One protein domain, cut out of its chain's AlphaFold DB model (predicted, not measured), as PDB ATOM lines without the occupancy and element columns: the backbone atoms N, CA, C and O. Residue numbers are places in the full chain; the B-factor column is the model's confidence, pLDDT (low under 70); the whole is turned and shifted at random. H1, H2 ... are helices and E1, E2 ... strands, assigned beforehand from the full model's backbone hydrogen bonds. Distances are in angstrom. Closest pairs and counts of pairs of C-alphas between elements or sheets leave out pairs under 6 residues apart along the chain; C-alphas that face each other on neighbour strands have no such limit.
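Overview. This is residues 37 to 102 of the 114 residues of an uncharacterized protein of Mycobacterium saskatchewanense (UniProt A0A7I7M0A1). What shape do these atoms make? A long helix, H1, runs along one side, and a shorter helix, H2, crosses it steeply; a long loop, residues 55 to 79, and the strand E1 lie at opposite ends of this pair. What is it made of? The printed part has 66 residues, with two named helices and one named strand in the order H1, H2, E1, and its class is mixed, helices and strands. How large is it? It is compact and rounded, with a radius of gyration of the C-alphas of 11.6 A and spans of 30 by 23 by 22 A.

Along the chain. Where is the first helix? H1 is residues 39 to 54, 23.0 A from first to last C-alpha, and C-alpha 39 is at (1.575, 30.057, -36.305). What follows it? H2 is residues 80 to 90, 15.4 A long. Where is the strand? E1 is residues 93 to 99, 18.4 A long, and C-alpha 99 is at (-9.864, 14.474, -43.404).

Arrangement. How do the helices meet? H1 and H2 touch, and their closest C-alphas, those of Val 45 and Ile 87, are 6.3 A apart. They run opposite ways at a steep tilt of 67 degrees, only just short of about perpendicular. Where does E1 stand? Its closest C-alpha pair with H2 is Val 94 and Asn 88, 6.8 A; H1 and E1 are apart, and E1 pairs with no named strand. How are the helix backbones? In H2 every O i to N i+4 pair is within hydrogen-bond range; in H1 9 of 12 are.

Size, cuts and confidence. How far does it reach? The two C-alphas farthest apart, those of Glu 57 and Gly 99, are 32.2 A apart. Is it continuous? The printed part has no cut; the link from H1 to H2 is long, 25 residues, and that from H2 to E1 is tight. Where is confidence low? The mean pLDDT of the printed part is 77.5, and residues 54 to 74 are under 70.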
ATOM      1  N   GLY A  37      -3.508  26.886 -38.888       94.31
ATOM      2  CA  GLY A  37      -3.324  26.357 -37.526       94.31
ATOM      3  C   GLY A  37      -2.381  27.207 -36.670       94.31
ATOM      4  O   GLY A  37      -2.387  28.433 -36.780       94.31
ATOM      5  N   ASP A  38      -1.576  26.566 -35.821       94.69
ATOM      6  CA  ASP A  38      -0.700  27.258 -34.866       94.69
ATOM      7  C   ASP A  38       0.494  27.962 -35.547       94.69
ATOM      8  O   ASP A  38       1.383  27.270 -36.060       94.69
ATOM      9  N   PRO A  39       0.591  29.312 -35.512       92.00
ATOM     10  CA  PRO A  39       1.575  30.057 -36.305       92.00
ATOM     11  C   PRO A  39       3.039  29.649 -36.074       92.00
ATOM     12  O   PRO A  39       3.710  29.342 -37.055       92.00
ATOM     13  N   PRO A  40       3.539  29.497 -34.824       91.38
ATOM     14  CA  PRO A  40       4.932  29.093 -34.603       91.38
ATOM     15  C   PRO A  40       5.270  27.697 -35.144       91.38
ATOM     16  O   PRO A  40       6.441  27.354 -35.322       91.38
ATOM     17  N   THR A  41       4.255  26.852 -35.329       92.00
ATOM     18  CA  THR A  41       4.411  25.493 -35.854       92.00
ATOM     19  C   THR A  41       4.315  25.491 -37.371       92.00
ATOM     20  O   THR A  41       5.137  24.844 -38.007       92.00
ATOM     21  N   ILE A  42       3.390  26.262 -37.952       94.19
ATOM     22  CA  ILE A  42       3.321  26.475 -39.404       94.19
ATOM     23  C   ILE A  42       4.628  27.061 -39.923       94.19
ATOM     24  O   ILE A  42       5.169  26.531 -40.885       94.19
ATOM     25  N   ASP A  43       5.144  28.107 -39.276       92.12
ATOM     26  CA  ASP A  43       6.382  28.767 -39.693       92.12
ATOM     27  C   ASP A  43       7.540  27.769 -39.749       92.12
ATOM     28  O   ASP A  43       8.306  27.770 -40.711       92.12
ATOM     29  N   LEU A  44       7.627  26.855 -38.774       89.81
ATOM     30  CA  LEU A  44       8.625  25.791 -38.829       89.81
ATOM     31  C   LEU A  44       8.377  24.850 -40.014       89.81
ATOM     32  O   LEU A  44       9.317  24.570 -40.740       89.81
ATOM     33  N   VAL A  45       7.145  24.387 -40.253       89.31
ATOM     34  CA  VAL A  45       6.855  23.516 -41.412       89.31
ATOM     35  C   VAL A  45       7.244  24.191 -42.731       89.31
ATOM     36  O   VAL A  45       7.768  23.522 -43.619       89.31
ATOM     37  N   LEU A  46       7.016  25.499 -42.868       90.56
ATOM     38  CA  LEU A  46       7.423  26.264 -44.050       90.56
ATOM     39  C   LEU A  46       8.950  26.302 -44.204       90.56
ATOM     40  O   LEU A  46       9.448  26.061 -45.300       90.56
ATOM     41  N   VAL A  47       9.683  26.543 -43.113       88.25
ATOM     42  CA  VAL A  47      11.155  26.515 -43.109       88.25
ATOM     43  C   VAL A  47      11.680  25.122 -43.456       88.25
ATOM     44  O   VAL A  47      12.568  24.996 -44.291       88.25
ATOM     45  N   GLU A  48      11.115  24.063 -42.880       84.56
ATOM     46  CA  GLU A  48      11.516  22.684 -43.181       84.56
ATOM     47  C   GLU A  48      11.238  22.324 -44.650       84.56
ATOM     48  O   GLU A  48      12.065  21.696 -45.308       84.56
ATOM     49  N   ALA A  49      10.102  22.771 -45.197       84.81
ATOM     50  CA  ALA A  49       9.771  22.607 -46.611       84.81
ATOM     51  C   ALA A  49      10.775  23.318 -47.532       84.81
ATOM     52  O   ALA A  49      11.105  22.788 -48.591       84.81
ATOM     53  N   GLU A  50      11.263  24.495 -47.138       83.56
ATOM     54  CA  GLU A  50      12.289  25.241 -47.863       83.56
ATOM     55  C   GLU A  50      13.661  24.551 -47.765       83.56
ATOM     56  O   GLU A  50      14.317  24.319 -48.780       83.56
ATOM     57  N   LEU A  51      14.077  24.144 -46.563       77.44
ATOM     58  CA  LEU A  51      15.359  23.471 -46.332       77.44
ATOM     59  C   LEU A  51      15.460  22.120 -47.049       77.44
ATOM     60  O   LEU A  51      16.536  21.769 -47.543       77.44
ATOM     61  N   ALA A  52      14.346  21.393 -47.168       72.69
ATOM     62  CA  ALA A  52      14.273  20.154 -47.936       72.69
ATOM     63  C   ALA A  52      14.665  20.331 -49.418       72.69
ATOM     64  O   ALA A  52      15.111  19.370 -50.048       72.69
ATOM     65  N   LEU A  53      14.536  21.544 -49.974       72.69
ATOM     66  CA  LEU A  53      14.939  21.868 -51.347       72.69
ATOM     67  C   LEU A  53      16.430  22.190 -51.469       72.69
ATOM     68  O   LEU A  53      17.035  21.918 -52.505       72.69
ATOM     69  N   PHE A  54      17.028  22.772 -50.427       68.88
ATOM     70  CA  PHE A  54      18.425  23.213 -50.447       68.88
ATOM     71  C   PHE A  54      19.425  22.095 -50.164       68.88
ATOM     72  O   PHE A  54      20.553  22.153 -50.650       68.88
ATOM     73  N   HIS A  55      19.021  21.080 -49.402       65.25
ATOM     74  CA  HIS A  55      19.907  19.993 -48.988       65.25
ATOM     75  C   HIS A  55      19.287  18.613 -49.255       65.25
ATOM     76  O   HIS A  55      19.038  17.853 -48.313       65.25
ATOM     77  N   PRO A  56      19.056  18.242 -50.530       58.22
ATOM     78  CA  PRO A  56      18.471  16.946 -50.872       58.22
ATOM     79  C   PRO A  56      19.383  15.772 -50.474       58.22
ATOM     80  O   PRO A  56      18.895  14.669 -50.203       58.22
ATOM     81  N   GLU A  57      20.704  15.991 -50.415       55.19
ATOM     82  CA  GLU A  57      21.677  15.014 -49.915       55.19
ATOM     83  C   GLU A  57      21.794  14.939 -48.391       55.19
ATOM     84  O   GLU A  57      22.348  13.945 -47.909       55.19
ATOM     85  N   ASP A  58      21.225  15.880 -47.622       59.12
ATOM     86  CA  ASP A  58      21.159  15.785 -46.152       59.12
ATOM     87  C   ASP A  58      20.040  14.827 -45.713       59.12
ATOM     88  O   ASP A  58      19.237  15.026 -44.801       59.12
ATOM     89  N   ARG A  59      20.010  13.715 -46.441       49.81
ATOM     90  CA  ARG A  59      19.071  12.615 -46.395       49.81
ATOM     91  C   ARG A  59      19.006  11.974 -45.027       49.81
ATOM     92  O   ARG A  59      18.114  11.173 -44.835       49.81
ATOM     93  N   GLN A  60      19.947  12.254 -44.128       50.38
ATOM     94  CA  GLN A  60      19.979  11.724 -42.772       50.38
ATOM     95  C   GLN A  60      19.080  12.547 -41.839       50.38
ATOM     96  O   GLN A  60      18.328  11.953 -41.069       50.38
ATOM     97  N   SER A  61      19.066  13.876 -41.998       55.22
ATOM     98  CA  SER A  61      18.091  14.796 -41.387       55.22
ATOM     99  C   SER A  61      16.677  14.566 -41.944       55.22
ATOM    100  O   SER A  61      15.690  14.645 -41.218       55.22
ATOM    101  N   TRP A  62      16.584  14.168 -43.218       58.12
ATOM    102  CA  TRP A  62      15.323  13.923 -43.932       58.12
ATOM    103  C   TRP A  62      14.968  12.435 -44.120       58.12
ATOM    104  O   TRP A  62      14.003  12.108 -44.816       58.12
ATOM    105  N   ALA A  63      15.717  11.514 -43.502       52.75
ATOM    106  CA  ALA A  63      15.568  10.060 -43.690       52.75
ATOM    107  C   ALA A  63      14.192   9.552 -43.245       52.75
ATOM    108  O   ALA A  63      13.702   8.556 -43.770       52.75
ATOM    109  N   GLY A  64      13.570  10.240 -42.281       53.16
ATOM    110  CA  GLY A  64      12.209   9.959 -41.821       53.16
ATOM    111  C   GLY A  64      11.111  10.423 -42.788       53.16
ATOM    112  O   GLY A  64       9.984   9.945 -42.693       53.16
ATOM    113  N   LEU A  65      11.426  11.317 -43.733       54.00
ATOM    114  CA  LEU A  65      10.496  11.835 -44.748       54.00
ATOM    115  C   LEU A  65      10.605  11.082 -46.080       54.00
ATOM    116  O   LEU A  65       9.606  10.869 -46.779       54.00
ATOM    117  N   ALA A  66      11.823  10.683 -46.440       47.47
ATOM    118  CA  ALA A  66      12.121   9.985 -47.678       47.47
ATOM    119  C   ALA A  66      12.116   8.470 -47.443       47.47
ATOM    120  O   ALA A  66      13.087   7.895 -46.953       47.47
ATOM    121  N   TYR A  67      11.046   7.792 -47.868       46.28
ATOM    122  CA  TYR A  67      11.134   6.359 -48.158       46.28
ATOM    123  C   TYR A  67      12.335   6.160 -49.088       46.28
ATOM    124  O   TYR A  67      12.475   6.922 -50.047       46.28
ATOM    125  N   ALA A  68      13.214   5.203 -48.793       41.66
ATOM    126  CA  ALA A  68      14.436   4.955 -49.554       41.66
ATOM    127  C   ALA A  68      14.169   4.985 -51.077       41.66
ATOM    128  O   ALA A  68      13.631   4.035 -51.637       41.66
ATOM    129  N   GLY A  69      14.514   6.101 -51.734       43.78
ATOM    130  CA  GLY A  69      14.367   6.294 -53.182       43.78
ATOM    131  C   GLY A  69      13.272   7.260 -53.663       43.78
ATOM    132  O   GLY A  69      13.334   7.660 -54.821       43.78
ATOM    133  N   ALA A  70      12.331   7.699 -52.820       51.34
ATOM    134  CA  ALA A  70      11.355   8.735 -53.180       51.34
ATOM    135  C   ALA A  70      11.852  10.098 -52.678       51.34
ATOM    136  O   ALA A  70      11.795  10.386 -51.482       51.34
ATOM    137  N   GLY A  71      12.414  10.911 -53.575       53.81
ATOM    138  CA  GLY A  71      12.759  12.298 -53.256       53.81
ATOM    139  C   GLY A  71      11.512  13.092 -52.859       53.81
ATOM    140  O   GLY A  71      10.420  12.811 -53.351       53.81
ATOM    141  N   LEU A  72      11.673  14.072 -51.969       59.72
ATOM    142  CA  LEU A  72      10.640  15.084 -51.754       59.72
ATOM    143  C   LEU A  72      10.424  15.846 -53.071       59.72
ATOM    144  O   LEU A  72      11.380  16.116 -53.800       59.72
ATOM    145  N   SER A  73       9.164  16.143 -53.392       64.25
ATOM    146  CA  SER A  73       8.809  16.999 -54.531       64.25
ATOM    147  C   SER A  73       9.516  18.358 -54.423       64.25
ATOM    148  O   SER A  73       9.697  18.859 -53.315       64.25
ATOM    149  N   GLU A  74       9.826  19.001 -55.558       67.81
ATOM    150  CA  GLU A  74      10.335  20.389 -55.609       67.81
ATOM    151  C   GLU A  74       9.372  21.401 -54.962       67.81
ATOM    152  O   GLU A  74       9.736  22.534 -54.658       67.81
ATOM    153  N   GLN A  75       8.121  20.993 -54.747       77.69
ATOM    154  CA  GLN A  75       7.137  21.721 -53.960       77.69
ATOM    155  C   GLN A  75       6.496  20.748 -52.965       77.69
ATOM    156  O   GLN A  75       5.426  20.193 -53.240       77.69
ATOM    157  N   PRO A  76       7.127  20.496 -51.809       78.75
ATOM    158  CA  PRO A  76       6.698  19.428 -50.915       78.75
ATOM    159  C   PRO A  76       5.375  19.745 -50.210       78.75
ATOM    160  O   PRO A  76       4.711  18.838 -49.728       78.75
ATOM    161  N   LEU A  77       4.938  21.009 -50.195       88.25
ATOM    162  CA  LEU A  77       3.601  21.366 -49.725       88.25
ATOM    163  C   LEU A  77       2.528  21.148 -50.792       88.25
ATOM    164  O   LEU A  77       1.396  20.861 -50.431       88.25
ATOM    165  N   SER A  78       2.855  21.227 -52.083       87.31
ATOM    166  CA  SER A  78       1.890  21.004 -53.172       87.31
ATOM    167  C   SER A  78       1.435  19.542 -53.276       87.31
ATOM    168  O   SER A  78       0.391  19.261 -53.861       87.31
ATOM    169  N   ASP A  79       2.198  18.612 -52.698       86.44
ATOM    170  CA  ASP A  79       1.873  17.191 -52.618       86.44
ATOM    171  C   ASP A  79       1.384  16.821 -51.210       86.44
ATOM    172  O   ASP A  79       2.091  17.014 -50.222       86.44
ATOM    173  N   ALA A  80       0.180  16.249 -51.109       88.75
ATOM    174  CA  ALA A  80      -0.440  15.908 -49.827       88.75
ATOM    175  C   ALA A  80       0.400  14.911 -49.008       88.75
ATOM    176  O   ALA A  80       0.484  15.031 -47.786       88.75
ATOM    177  N   SER A  81       1.039  13.943 -49.672       86.06
ATOM    178  CA  SER A  81       1.900  12.939 -49.032       86.06
ATOM    179  C   SER A  81       3.155  13.565 -48.434       86.06
ATOM    180  O   SER A  81       3.475  13.327 -47.270       86.06
ATOM    181  N   SER A  82       3.832  14.413 -49.200       84.25
ATOM    182  CA  SER A  82       5.016  15.155 -48.768       84.25
ATOM    183  C   SER A  82       4.677  16.131 -47.637       84.25
ATOM    184  O   SER A  82       5.367  16.146 -46.616       84.25
ATOM    185  N   ALA A  83       3.564  16.862 -47.755       89.12
ATOM    186  CA  ALA A  83       3.088  17.787 -46.732       89.12
ATOM    187  C   ALA A  83       2.756  17.069 -45.418       89.12
ATOM    188  O   ALA A  83       3.177  17.505 -44.350       89.12
ATOM    189  N   TYR A  84       2.045  15.940 -45.489       89.62
ATOM    190  CA  TYR A  84       1.704  15.142 -44.311       89.62
ATOM    191  C   TYR A  84       2.962  14.657 -43.583       89.62
ATOM    192  O   TYR A  84       3.060  14.765 -42.362       89.62
ATOM    193  N   ARG A  85       3.964  14.167 -44.323       85.19
ATOM    194  CA  ARG A  85       5.235  13.719 -43.736       85.19
ATOM    195  C   ARG A  85       5.991  14.868 -43.068       85.19
ATOM    196  O   ARG A  85       6.405  14.710 -41.923       85.19
ATOM    197  N   LEU A  86       6.108  16.020 -43.735       86.12
ATOM    198  CA  LEU A  86       6.732  17.222 -43.164       86.12
ATOM    199  C   LEU A  86       6.052  17.650 -41.861       86.12
ATOM    200  O   LEU A  86       6.726  17.898 -40.865       86.12
ATOM    201  N   ILE A  87       4.716  17.675 -41.850       90.62
ATOM    202  CA  ILE A  87       3.936  18.014 -40.657       90.62
ATOM    203  C   ILE A  87       4.246  17.042 -39.513       90.62
ATOM    204  O   ILE A  87       4.510  17.491 -38.401       90.62
ATOM    205  N   ASN A  88       4.276  15.730 -39.762       88.81
ATOM    206  CA  ASN A  88       4.598  14.759 -38.710       88.81
ATOM    207  C   ASN A  88       6.035  14.872 -38.200       88.81
ATOM    208  O   ASN A  88       6.262  14.615 -37.027       88.81
ATOM    209  N   ASN A  89       6.985  15.257 -39.052       85.75
ATOM    210  CA  ASN A  89       8.378  15.447 -38.648       85.75
ATOM    211  C   ASN A  89       8.570  16.677 -37.748       85.75
ATOM    212  O   ASN A  89       9.453  16.690 -36.898       85.75
ATOM    213  N   VAL A  90       7.729  17.701 -37.915       88.88
ATOM    214  CA  VAL A  90       7.742  18.912 -37.079       88.88
ATOM    215  C   VAL A  90       7.101  18.690 -35.703       88.88
ATOM    216  O   VAL A  90       7.420  19.404 -34.748       88.88
ATOM    217  N   LEU A  91       6.173  17.740 -35.587       89.38
ATOM    218  CA  LEU A  91       5.493  17.433 -34.331       89.38
ATOM    219  C   LEU A  91       6.302  16.435 -33.497       89.38
ATOM    220  O   LEU A  91       6.741  15.409 -34.002       89.38
ATOM    221  N   ASP A  92       6.409  16.677 -32.189       90.12
ATOM    222  CA  ASP A  92       7.035  15.712 -31.273       90.12
ATOM    223  C   ASP A  92       6.187  14.438 -31.173       90.12
ATOM    224  O   ASP A  92       6.700  13.323 -31.083       90.12
ATOM    225  N   THR A  93       4.859  14.610 -31.144       89.62
ATOM    226  CA  THR A  93       3.895  13.508 -31.152       89.62
ATOM    227  C   THR A  93       2.661  13.873 -31.962       89.62
ATOM    228  O   THR A  93       2.212  15.020 -31.950       89.62
ATOM    229  N   VAL A  94       2.076  12.877 -32.620       92.00
ATOM    230  CA  VAL A  94       0.803  12.983 -33.340       92.00
ATOM    231  C   VAL A  94      -0.255  12.258 -32.522       92.00
ATOM    232  O   VAL A  94      -0.069  11.111 -32.126       92.00
ATOM    233  N   THR A  95      -1.362  12.939 -32.242       92.81
ATOM    234  CA  THR A  95      -2.460  12.425 -31.408       92.81
ATOM    235  C   THR A  95      -3.751  12.208 -32.185       92.81
ATOM    236  O   THR A  95      -4.634  11.502 -31.704       92.81
ATOM    237  N   GLY A  96      -3.876  12.780 -33.383       91.25
ATOM    238  CA  GLY A  96      -5.045  12.573 -34.226       91.25
ATOM    239  C   GLY A  96      -4.868  13.143 -35.622       91.25
ATOM    240  O   GLY A  96      -4.133  14.111 -35.825       91.25
ATOM    241  N   VAL A  97      -5.564  12.530 -36.573       95.12
ATOM    242  CA  VAL A  97      -5.555  12.901 -37.986       95.12
ATOM    243  C   VAL A  97      -6.987  12.825 -38.500       95.12
ATOM    244  O   VAL A  97      -7.683  11.845 -38.244       95.12
ATOM    245  N   GLU A  98      -7.432  13.867 -39.193       93.31
ATOM    246  CA  GLU A  98      -8.782  13.978 -39.753       93.31
ATOM    247  C   GLU A  98      -8.724  14.442 -41.212       93.31
ATOM    248  O   GLU A  98      -7.797  15.150 -41.606       93.31
ATOM    249  N   GLY A  99      -9.747  14.092 -41.995       92.25
ATOM    250  CA  GLY A  99      -9.864  14.474 -43.404       92.25
ATOM    251  C   GLY A  99      -9.131  13.528 -44.354       92.25
ATOM    252  O   GLY A  99      -8.927  12.353 -44.050       92.25
ATOM    253  N   ASP A 100      -8.739  14.051 -45.512       90.81
ATOM    254  CA  ASP A 100      -8.166  13.305 -46.638       90.81
ATOM    255  C   ASP A 100      -6.660  13.050 -46.465       90.81
ATOM    256  O   ASP A 100      -5.855  13.282 -47.373       90.81
ATOM    257  N   ALA A 101      -6.251  12.619 -45.269       88.31
ATOM    258  CA  ALA A 101      -4.853  12.336 -44.989       88.31
ATOM    259  C   ALA A 101      -4.361  11.115 -45.799       88.31
ATOM    260  O   ALA A 101      -5.092  10.128 -45.938       88.31
ATOM    261  N   PRO A 102      -3.122  11.141 -46.321       85.88
ATOM    262  CA  PRO A 102      -2.551  10.034 -47.084       85.88
ATOM    263  C   PRO A 102      -2.502   8.712 -46.284       85.88
ATOM    264  O   PRO A 102      -2.071   8.713 -45.129       85.88
TER     265      PRO A 102